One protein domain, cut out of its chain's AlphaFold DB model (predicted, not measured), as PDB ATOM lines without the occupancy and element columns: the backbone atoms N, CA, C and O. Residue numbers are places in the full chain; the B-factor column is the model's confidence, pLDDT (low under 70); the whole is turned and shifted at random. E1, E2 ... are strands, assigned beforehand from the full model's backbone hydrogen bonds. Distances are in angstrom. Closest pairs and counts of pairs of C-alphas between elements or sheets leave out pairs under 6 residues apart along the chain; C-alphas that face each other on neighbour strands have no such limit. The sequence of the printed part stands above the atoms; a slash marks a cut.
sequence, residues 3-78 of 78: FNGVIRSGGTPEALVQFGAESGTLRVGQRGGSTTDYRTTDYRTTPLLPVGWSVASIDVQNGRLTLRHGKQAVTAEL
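What this domain is: This is residues 3 to 78 of the 78 residues of an uncharacterized protein of Cyanobium usitatum str. Tous (UniProt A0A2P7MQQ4). Two small sheets, E1 E2 E3 and E4 E5 E6, make a sandwich with crossed strands; the loop of residues 27 to 52 joins them and reaches far out at Tyr 38. Each sheet is a meander, each strand the antiparallel neighbour of the one before. The printed part has 76 residues, six named strands and no named helix; it is all strand and compact, with radius of gyration of the C-alphas 12.1 A and spans 38 by 29 by 23 A.

Where its parts are: Find C-alpha 3 at (223.462, 208.401, 142.412), where E1, residues 3 to 9, begins; E2, residues 12 to 19, runs 21.4 A; E3 is residues 22 to 26. Then find E4, residues 53 to 59, E5, residues 64 to 69, and E6, residues 72 to 76, ending at C-alpha 76 (217.810, 212.603, 142.031).

How they stand to each other: Look within hydrogen-bond range in hairpin E1 and E2 at N 7 and O 14, 2.8 A. Between the sheets, the closest C-alphas of E2 and E4 are Pro 13 and Ile 58, 6.2 A.

The domain as a whole: The printed part has no cut; link E3 to E4 is long, and residues 35 to 42 have pLDDT under 70.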
ATOM      1  N   PHE A   3     223.085 207.375 143.376       96.69
ATOM      2  CA  PHE A   3     223.462 208.401 142.412       96.69
ATOM      3  C   PHE A   3     224.655 209.176 142.976       96.69
ATOM      4  O   PHE A   3     224.554 209.738 144.061       96.69
ATOM      5  N   ASN A   4     225.782 209.155 142.261       97.19
ATOM      6  CA  ASN A   4     227.064 209.670 142.755       97.19
ATOM      7  C   ASN A   4     227.487 210.982 142.088       97.19
ATOM      8  O   ASN A   4     228.365 211.671 142.597       97.19
ATOM      9  N   GLY A   5     226.936 211.305 140.917       97.50
ATOM     10  CA  GLY A   5     227.396 212.462 140.161       97.50
ATOM     11  C   GLY A   5     226.888 212.505 138.739       97.50
ATOM     12  O   GLY A   5     226.328 211.543 138.217       97.50
ATOM     13  N   VAL A   6     227.169 213.620 138.085       98.00
ATOM     14  CA  VAL A   6     227.035 213.787 136.639       98.00
ATOM     15  C   VAL A   6     228.317 214.384 136.088       98.00
ATOM     16  O   VAL A   6     228.963 215.204 136.737       98.00
ATOM     17  N   ILE A   7     228.689 213.970 134.884       97.31
ATOM     18  CA  ILE A   7     229.877 214.443 134.177       97.31
ATOM     19  C   ILE A   7     229.551 214.691 132.703       97.31
ATOM     20  O   ILE A   7     228.516 214.260 132.188       97.31
ATOM     21  N   ARG A   8     230.468 215.358 131.998       97.31
ATOM     22  CA  ARG A   8     230.534 215.305 130.532       97.31
ATOM     23  C   ARG A   8     231.735 214.472 130.116       97.31
ATOM     24  O   ARG A   8     232.860 214.813 130.463       97.31
ATOM     25  N   SER A   9     231.491 213.435 129.324       93.75
ATOM     26  CA  SER A   9     232.525 212.624 128.684       93.75
ATOM     27  C   SER A   9     232.422 212.799 127.173       93.75
ATOM     28  O   SER A   9     231.365 212.558 126.588       93.75
ATOM     29  N   GLY A  10     233.471 213.324 126.532       91.81
ATOM     30  CA  GLY A  10     233.447 213.622 125.091       91.81
ATOM     31  C   GLY A  10     232.279 214.528 124.665       91.81
ATOM     32  O   GLY A  10     231.700 214.334 123.603       91.81
ATOM     33  N   GLY A  11     231.861 215.457 125.534       93.12
ATOM     34  CA  GLY A  11     230.700 216.335 125.320       93.12
ATOM     35  C   GLY A  11     229.334 215.716 125.654       93.12
ATOM     36  O   GLY A  11     228.346 216.446 125.742       93.12
ATOM     37  N   THR A  12     229.269 214.410 125.918       95.56
ATOM     38  CA  THR A  12     228.028 213.693 126.245       95.56
ATOM     39  C   THR A  12     227.770 213.715 127.755       95.56
ATOM     40  O   THR A  12     228.672 213.365 128.519       95.56
ATOM     41  N   PRO A  13     226.568 214.112 128.215       97.75
ATOM     42  CA  PRO A  13     226.157 213.964 129.609       97.75
ATOM     43  C   PRO A  13     226.108 212.500 130.053       97.75
ATOM     44  O   PRO A  13     225.473 211.671 129.397       97.75
ATOM     45  N   GLU A  14     226.714 212.208 131.198       98.25
ATOM     46  CA  GLU A  14     226.680 210.892 131.834       98.25
ATOM     47  C   GLU A  14     226.414 211.023 133.333       98.25
ATOM     48  O   GLU A  14     226.887 211.967 133.965       98.25
ATOM     49  N   ALA A  15     225.669 210.078 133.904       98.06
ATOM     50  CA  ALA A  15     225.417 210.005 135.338       98.06
ATOM     51  C   ALA A  15     226.207 208.850 135.952       98.06
ATOM     52  O   ALA A  15     226.103 207.718 135.491       98.06
ATOM     53  N   LEU A  16     226.974 209.136 136.997       97.88
ATOM     54  CA  LEU A  16     227.712 208.150 137.774       97.88
ATOM     55  C   LEU A  16     226.754 207.489 138.760       97.88
ATOM     56  O   LEU A  16     226.133 208.171 139.583       97.88
ATOM     57  N   VAL A  17     226.637 206.168 138.696       97.38
ATOM     58  CA  VAL A  17     225.727 205.415 139.560       97.38
ATOM     59  C   VAL A  17     226.367 204.144 140.089       97.38
ATOM     60  O   VAL A  17     227.329 203.619 139.527       97.38
ATOM     61  N   GLN A  18     225.778 203.631 141.162       96.19
ATOM     62  CA  GLN A  18     226.008 202.282 141.650       96.19
ATOM     63  C   GLN A  18     224.672 201.552 141.813       96.19
ATOM     64  O   GLN A  18     223.704 202.076 142.385       96.19
ATOM     65  N   PHE A  19     224.619 200.314 141.335       93.44
ATOM     66  CA  PHE A  19     223.487 199.422 141.510       93.44
ATOM     67  C   PHE A  19     223.973 198.036 141.934       93.44
ATOM     68  O   PHE A  19     224.688 197.355 141.207       93.44
ATOM     69  N   GLY A  20     223.610 197.631 143.152       91.50
ATOM     70  CA  GLY A  20     224.195 196.442 143.768       91.50
ATOM     71  C   GLY A  20     225.714 196.585 143.909       91.50
ATOM     72  O   GLY A  20     226.200 197.574 144.463       91.50
ATOM     73  N   ALA A  21     226.448 195.595 143.401       92.44
ATOM     74  CA  ALA A  21     227.910 195.578 143.388       92.44
ATOM     75  C   ALA A  21     228.524 196.289 142.167       92.44
ATOM     76  O   ALA A  21     229.739 196.460 142.110       92.44
ATOM     77  N   GLU A  22     227.708 196.703 141.194       92.88
ATOM     78  CA  GLU A  22     228.189 197.308 139.957       92.88
ATOM     79  C   GLU A  22     228.153 198.830 140.036       92.88
ATOM     80  O   GLU A  22     227.206 199.431 140.548       92.88
ATOM     81  N   SER A  23     229.188 199.460 139.492       95.50
ATOM     82  CA  SER A  23     229.265 200.906 139.321       95.50
ATOM     83  C   SER A  23     229.635 201.231 137.884       95.50
ATOM     84  O   SER A  23     230.296 200.449 137.201       95.50
ATOM     85  N   GLY A  24     229.175 202.380 137.409       95.75
ATOM     86  CA  GLY A  24     229.439 202.811 136.048       95.75
ATOM     87  C   GLY A  24     228.643 204.050 135.694       95.75
ATOM     88  O   GLY A  24     228.194 204.791 136.575       95.75
ATOM     89  N   THR A  25     228.484 204.275 134.394       96.62
ATOM     90  CA  THR A  25     227.798 205.457 133.890       96.62
ATOM     91  C   THR A  25     226.504 205.119 133.171       96.62
ATOM     92  O   THR A  25     226.372 204.095 132.499       96.62
ATOM     93  N   LEU A  26     225.533 206.010 133.338       96.38
ATOM     94  CA  LEU A  26     224.263 205.999 132.639       96.38
ATOM     95  C   LEU A  26     224.202 207.146 131.635       96.38
ATOM     96  O   LEU A  26     224.615 208.269 131.921       96.38
ATOM     97  N   ARG A  27     223.618 206.869 130.473       96.25
ATOM     98  CA  ARG A  27     223.338 207.817 129.394       96.25
ATOM     99  C   ARG A  27     221.847 207.872 129.113       96.25
ATOM    100  O   ARG A  27     221.120 206.896 129.300       96.25
ATOM    101  N   VAL A  28     221.397 209.019 128.610       96.44
ATOM    102  CA  VAL A  28     220.000 209.222 128.209       96.44
ATOM    103  C   VAL A  28     219.548 208.109 127.258       96.44
ATOM    104  O   VAL A  28     220.232 207.776 126.292       96.44
ATOM    105  N   GLY A  29     218.383 207.530 127.545       95.00
ATOM    106  CA  GLY A  29     217.796 206.447 126.762       95.00
ATOM    107  C   GLY A  29     218.226 205.036 127.163       95.00
ATOM    108  O   GLY A  29     217.568 204.095 126.713       95.00
ATOM    109  N   GLN A  30     219.244 204.867 128.018       94.88
ATOM    110  CA  GLN A  30     219.552 203.557 128.595       94.88
ATOM    111  C   GLN A  30     218.426 203.079 129.515       94.88
ATOM    112  O   GLN A  30     217.694 203.880 130.104       94.88
ATOM    113  N   ARG A  31     218.269 201.760 129.602       94.62
ATOM    114  CA  ARG A  31     217.166 201.067 130.264       94.62
ATOM    115  C   ARG A  31     217.705 199.963 131.153       94.62
ATOM    116  O   ARG A  31     218.652 199.284 130.779       94.62
ATOM    117  N   GLY A  32     217.076 199.755 132.298       93.56
ATOM    118  CA  GLY A  32     217.441 198.648 133.165       93.56
ATOM    119  C   GLY A  32     217.098 197.297 132.554       93.56
ATOM    120  O   GLY A  32     216.019 197.123 131.979       93.56
ATOM    121  N   GLY A  33     218.018 196.349 132.686       88.31
ATOM    122  CA  GLY A  33     217.883 194.990 132.175       88.31
ATOM    123  C   GLY A  33     219.232 194.296 132.032       88.31
ATOM    124  O   GLY A  33     220.275 194.943 131.983       88.31
ATOM    125  N   SER A  34     219.211 192.965 131.969       78.06
ATOM    126  CA  SER A  34     220.419 192.207 131.645       78.06
ATOM    127  C   SER A  34     220.748 192.388 130.168       78.06
ATOM    128  O   SER A  34     219.865 192.251 129.331       78.06
ATOM    129  N   THR A  35     222.019 192.628 129.856       67.88
ATOM    130  CA  THR A  35     222.530 192.714 128.477       67.88
ATOM    131  C   THR A  35     222.616 191.349 127.785       67.88
ATOM    132  O   THR A  35     222.989 191.270 126.617       67.88
ATOM    133  N   THR A  36     222.330 190.260 128.509       60.50
ATOM    134  CA  THR A  36     222.413 188.870 128.023       60.50
ATOM    135  C   THR A  36     221.046 188.301 127.622       60.50
ATOM    136  O   THR A  36     220.910 187.088 127.451       60.50
ATOM    137  N   ASP A  37     219.999 189.122 127.491       54.66
ATOM    138  CA  ASP A  37     218.712 188.633 127.011       54.66
ATOM    139  C   ASP A  37     218.817 188.210 125.530       54.66
ATOM    140  O   ASP A  37     218.782 188.994 124.589       54.66
ATOM    141  N   TYR A  38     218.949 186.896 125.324       46.25
ATOM    142  CA  TYR A  38     219.280 186.210 124.063       46.25
ATOM    143  C   TYR A  38     218.306 186.457 122.889       46.25
ATOM    144  O   TYR A  38     218.456 185.879 121.815       46.25
ATOM    145  N   ARG A  39     217.263 187.274 123.082       56.44
ATOM    146  CA  ARG A  39     216.212 187.537 122.091       56.44
ATOM    147  C   ARG A  39     216.406 188.846 121.322       56.44
ATOM    148  O   ARG A  39     215.828 188.979 120.247       56.44
ATOM    149  N   THR A  40     217.232 189.767 121.826       52.53
ATOM    150  CA  THR A  40     217.563 191.035 121.159       52.53
ATOM    151  C   THR A  40     218.746 191.675 121.874       52.53
ATOM    152  O   THR A  40     218.598 192.077 123.017       52.53
ATOM    153  N   THR A  41     219.894 191.848 121.214       58.41
ATOM    154  CA  THR A  41     220.957 192.711 121.751       58.41
ATOM    155  C   THR A  41     220.486 194.168 121.695       58.41
ATOM    156  O   THR A  41     220.741 194.877 120.722       58.41
ATOM    157  N   ASP A  42     219.747 194.626 122.707       68.75
ATOM    158  CA  ASP A  42     219.451 196.048 122.869       68.75
ATOM    159  C   ASP A  42     220.649 196.705 123.559       68.75
ATOM    160  O   ASP A  42     220.799 196.636 124.779       68.75
ATOM    161  N   TYR A  43     221.495 197.382 122.774       70.06
ATOM    162  CA  TYR A  43     222.649 198.154 123.259       70.06
ATOM    163  C   TYR A  43     222.285 199.259 124.268       70.06
ATOM    164  O   TYR A  43     223.170 199.916 124.820       70.06
ATOM    165  N   ARG A  44     220.991 199.511 124.493       82.25
ATOM    166  CA  ARG A  44     220.502 200.445 125.506       82.25
ATOM    167  C   ARG A  44     220.188 199.767 126.837       82.25
ATOM    168  O   ARG A  44     219.947 200.492 127.797       82.25
ATOM    169  N   THR A  45     220.185 198.439 126.926       89.12
ATOM    170  CA  THR A  45     220.023 197.738 128.208       89.12
ATOM    171  C   THR A  45     221.289 197.852 129.050       89.12
ATOM    172  O   THR A  45     222.406 197.896 128.535       89.12
ATOM    173  N   THR A  46     221.121 197.969 130.362       91.75
ATOM    174  CA  THR A  46     222.227 198.064 131.309       91.75
ATOM    175  C   THR A  46     221.858 197.416 132.642       91.75
ATOM    176  O   THR A  46     220.748 197.636 133.143       91.75
ATOM    177  N   PRO A  47     222.792 196.673 133.261       92.31
ATOM    178  CA  PRO A  47     222.607 196.145 134.609       92.31
ATOM    179  C   PRO A  47     222.610 197.246 135.681       92.31
ATOM    180  O   PRO A  47     222.180 197.001 136.803       92.31
ATOM    181  N   LEU A  48     223.018 198.478 135.349       94.81
ATOM    182  CA  LEU A  48     223.100 199.609 136.282       94.81
ATOM    183  C   LEU A  48     221.735 200.222 136.651       94.81
ATOM    184  O   LEU A  48     221.672 201.207 137.390       94.81
ATOM    185  N   LEU A  49     220.634 199.660 136.144       93.81
ATOM    186  CA  LEU A  49     219.266 200.061 136.465       93.81
ATOM    187  C   LEU A  49     218.358 198.832 136.644       93.81
ATOM    188  O   LEU A  49     218.516 197.841 135.927       93.81
ATOM    189  N   PRO A  50     217.338 198.902 137.520       92.00
ATOM    190  CA  PRO A  50     216.316 197.864 137.590       92.00
ATOM    191  C   PRO A  50     215.477 197.807 136.305       92.00
ATOM    192  O   PRO A  50     215.205 198.837 135.683       92.00
ATOM    193  N   VAL A  51     214.996 196.616 135.944       92.00
ATOM    194  CA  VAL A  51     214.084 196.418 134.803       92.00
ATOM    195  C   VAL A  51     212.882 197.365 134.880       92.00
ATOM    196  O   VAL A  51     212.335 197.613 135.954       92.00
ATOM    197  N   GLY A  52     212.481 197.912 133.728       92.56
ATOM    198  CA  GLY A  52     211.364 198.858 133.606       92.56
ATOM    199  C   GLY A  52     211.753 200.326 133.813       92.56
ATOM    200  O   GLY A  52     210.969 201.217 133.474       92.56
ATOM    201  N   TRP A  53     212.959 200.595 134.318       95.75
ATOM    202  CA  TRP A  53     213.495 201.948 134.445       95.75
ATOM    203  C   TRP A  53     214.264 202.374 133.202       95.75
ATOM    204  O   TRP A  53     214.860 201.560 132.498       95.75
ATOM    205  N   SER A  54     214.274 203.676 132.938       96.56
ATOM    206  CA  SER A  54     215.036 204.283 131.851       96.56
ATOM    207  C   SER A  54     215.558 205.661 132.231       96.56
ATOM    208  O   SER A  54     214.942 206.357 133.037       96.56
ATOM    209  N   VAL A  55     216.671 206.073 131.635       97.56
ATOM    210  CA  VAL A  55     217.227 207.417 131.817       97.56
ATOM    211  C   VAL A  55     216.460 208.394 130.933       97.56
ATOM    212  O   VAL A  55     216.528 208.311 129.704       97.56
ATOM    213  N   ALA A  56     215.728 209.317 131.554       98.00
ATOM    214  CA  ALA A  56     214.935 210.321 130.854       98.00
ATOM    215  C   ALA A  56     215.757 211.573 130.528       98.00
ATOM    216  O   ALA A  56     215.700 212.063 129.401       98.00
ATOM    217  N   SER A  57     216.534 212.075 131.488       98.19
ATOM    218  CA  SER A  57     217.417 213.226 131.287       98.19
ATOM    219  C   SER A  57     218.575 213.233 132.282       98.19
ATOM    220  O   SER A  57     218.492 212.652 133.366       98.19
ATOM    221  N   ILE A  58     219.659 213.898 131.887       98.44
ATOM    222  CA  ILE A  58     220.828 214.171 132.723       98.44
ATOM    223  C   ILE A  58     221.113 215.663 132.591       98.44
ATOM    224  O   ILE A  58     221.400 216.145 131.493       98.44
ATOM    225  N   ASP A  59     221.020 216.383 133.701       97.81
ATOM    226  CA  ASP A  59     221.347 217.799 133.775       97.81
ATOM    227  C   ASP A  59     222.674 217.963 134.512       97.81
ATOM    228  O   ASP A  59     222.747 217.911 135.740       97.81
ATOM    229  N   VAL A  60     223.735 218.158 133.730       97.06
ATOM    230  CA  VAL A  60     225.087 218.343 134.267       97.06
ATOM    231  C   VAL A  60     225.226 219.666 135.018       97.06
ATOM    232  O   VAL A  60     226.004 219.736 135.959       97.06
ATOM    233  N   GLN A  61     224.489 220.707 134.620       96.31
ATOM    234  CA  GLN A  61     224.629 222.030 135.236       96.31
ATOM    235  C   GLN A  61     224.086 222.039 136.662       96.31
ATOM    236  O   GLN A  61     224.652 222.693 137.528       96.31
ATOM    237  N   ASN A  62     223.011 221.286 136.897       96.94
ATOM    238  CA  ASN A  62     222.334 221.238 138.189       96.94
ATOM    239  C   ASN A  62     222.611 219.956 138.984       96.94
ATOM    240  O   ASN A  62     221.972 219.735 140.005       96.94
ATOM    241  N   GLY A  63     223.502 219.077 138.516       97.31
ATOM    242  CA  GLY A  63     223.798 217.845 139.249       97.31
ATOM    243  C   GLY A  63     222.646 216.836 139.271       97.31
ATOM    244  O   GLY A  63     222.532 216.086 140.236       97.31
ATOM    245  N   ARG A  64     221.761 216.815 138.258       98.38
ATOM    246  CA  ARG A  64     220.508 216.036 138.306       98.38
ATOM    247  C   ARG A  64     220.466 214.860 137.342       98.38
ATOM    248  O   ARG A  64     220.838 214.963 136.171       98.38
ATOM    249  N   LEU A  65     219.874 213.769 137.816       98.38
ATOM    250  CA  LEU A  65     219.505 212.598 137.028       98.38
ATOM    251  C   LEU A  65     217.993 212.382 137.127       98.38
ATOM    252  O   LEU A  65     217.467 212.199 138.221       98.38
ATOM    253  N   THR A  66     217.297 212.348 135.989       98.50
ATOM    254  CA  THR A  66     215.879 211.968 135.942       98.50
ATOM    255  C   THR A  66     215.729 210.583 135.335       98.50
ATOM    256  O   THR A  66     216.118 210.337 134.190       98.50
ATOM    257  N   LEU A  67     215.110 209.686 136.093       98.00
ATOM    258  CA  LEU A  67     214.737 208.351 135.655       98.00
ATOM    259  C   LEU A  67     213.230 208.269 135.416       98.00
ATOM    260  O   LEU A  67     212.446 208.996 136.025       98.00
ATOM    261  N   ARG A  68     212.816 207.353 134.544       98.12
ATOM    262  CA  ARG A  68     211.410 207.091 134.237       98.12
ATOM    263  C   ARG A  68     211.077 205.613 134.366       98.12
ATOM    264  O   ARG A  68     211.777 204.784 133.784       98.12
ATOM    265  N   HIS A  69     209.967 205.324 135.037       95.69
ATOM    266  CA  HIS A  69     209.342 204.009 135.139       95.69
ATOM    267  C   HIS A  69     207.883 204.108 134.674       95.69
ATOM    268  O   HIS A  69     207.024 204.683 135.349       95.69
ATOM    269  N   GLY A  70     207.595 203.622 133.464       92.06
ATOM    270  CA  GLY A  70     206.297 203.843 132.820       92.06
ATOM    271  C   GLY A  70     205.980 205.339 132.667       92.06
ATOM    272  O   GLY A  70     206.671 206.053 131.942       92.06
ATOM    273  N   LYS A  71     204.927 205.812 133.349       93.88
ATOM    274  CA  LYS A  71     204.509 207.230 133.354       93.88
ATOM    275  C   LYS A  71     205.134 208.056 134.484       93.88
ATOM    276  O   LYS A  71     204.975 209.271 134.493       93.88
ATOM    277  N   GLN A  72     205.812 207.417 135.435       96.81
ATOM    278  CA  GLN A  72     206.395 208.095 136.591       96.81
ATOM    279  C   GLN A  72     207.816 208.547 136.279       96.81
ATOM    280  O   GLN A  72     208.609 207.765 135.755       96.81
ATOM    281  N   ALA A  73     208.131 209.793 136.628       97.44
ATOM    282  CA  ALA A  73     209.481 210.336 136.590       97.44
ATOM    283  C   ALA A  73     209.965 210.601 138.019       97.44
ATOM    284  O   ALA A  73     209.207 211.106 138.845       97.44
ATOM    285  N   VAL A  74     211.217 210.247 138.296       97.12
ATOM    286  CA  VAL A  74     211.885 210.473 139.581       97.12
ATOM    287  C   VAL A  74     213.202 211.180 139.306       97.12
ATOM    288  O   VAL A  74     213.980 210.721 138.468       97.12
ATOM    289  N   THR A  75     213.450 212.278 140.011       97.81
ATOM    290  CA  THR A  75     214.689 213.051 139.902       97.81
ATOM    291  C   THR A  75     215.515 212.871 141.168       97.81
ATOM    292  O   THR A  75     214.992 213.007 142.271       97.81
ATOM    293  N   ALA A  76     216.793 212.554 140.990       95.50
ATOM    294  CA  ALA A  76     217.810 212.603 142.031       95.50
ATOM    295  C   ALA A  76     218.736 213.798 141.773       95.50
ATOM    296  O   ALA A  76     219.006 214.139 140.617       95.50
ATOM    297  N   GLU A  77     219.207 214.416 142.848       94.69
ATOM    298  CA  GLU A  77     220.084 215.585 142.840       94.69
ATOM    299  C   GLU A  77     221.163 215.453 143.921       94.69
ATOM    300  O   GLU A  77     221.018 214.634 144.834       94.69
ATOM    301  N   LEU A  78     222.250 216.210 143.758       87.00
ATOM    302  CA  LEU A  78     223.410 216.271 144.655       87.00
ATOM    303  C   LEU A  78     223.568 217.669 145.245       87.00
ATOM    304  O   LEU A  78     223.251 218.637 144.517       87.00
TER     305      LEU A  78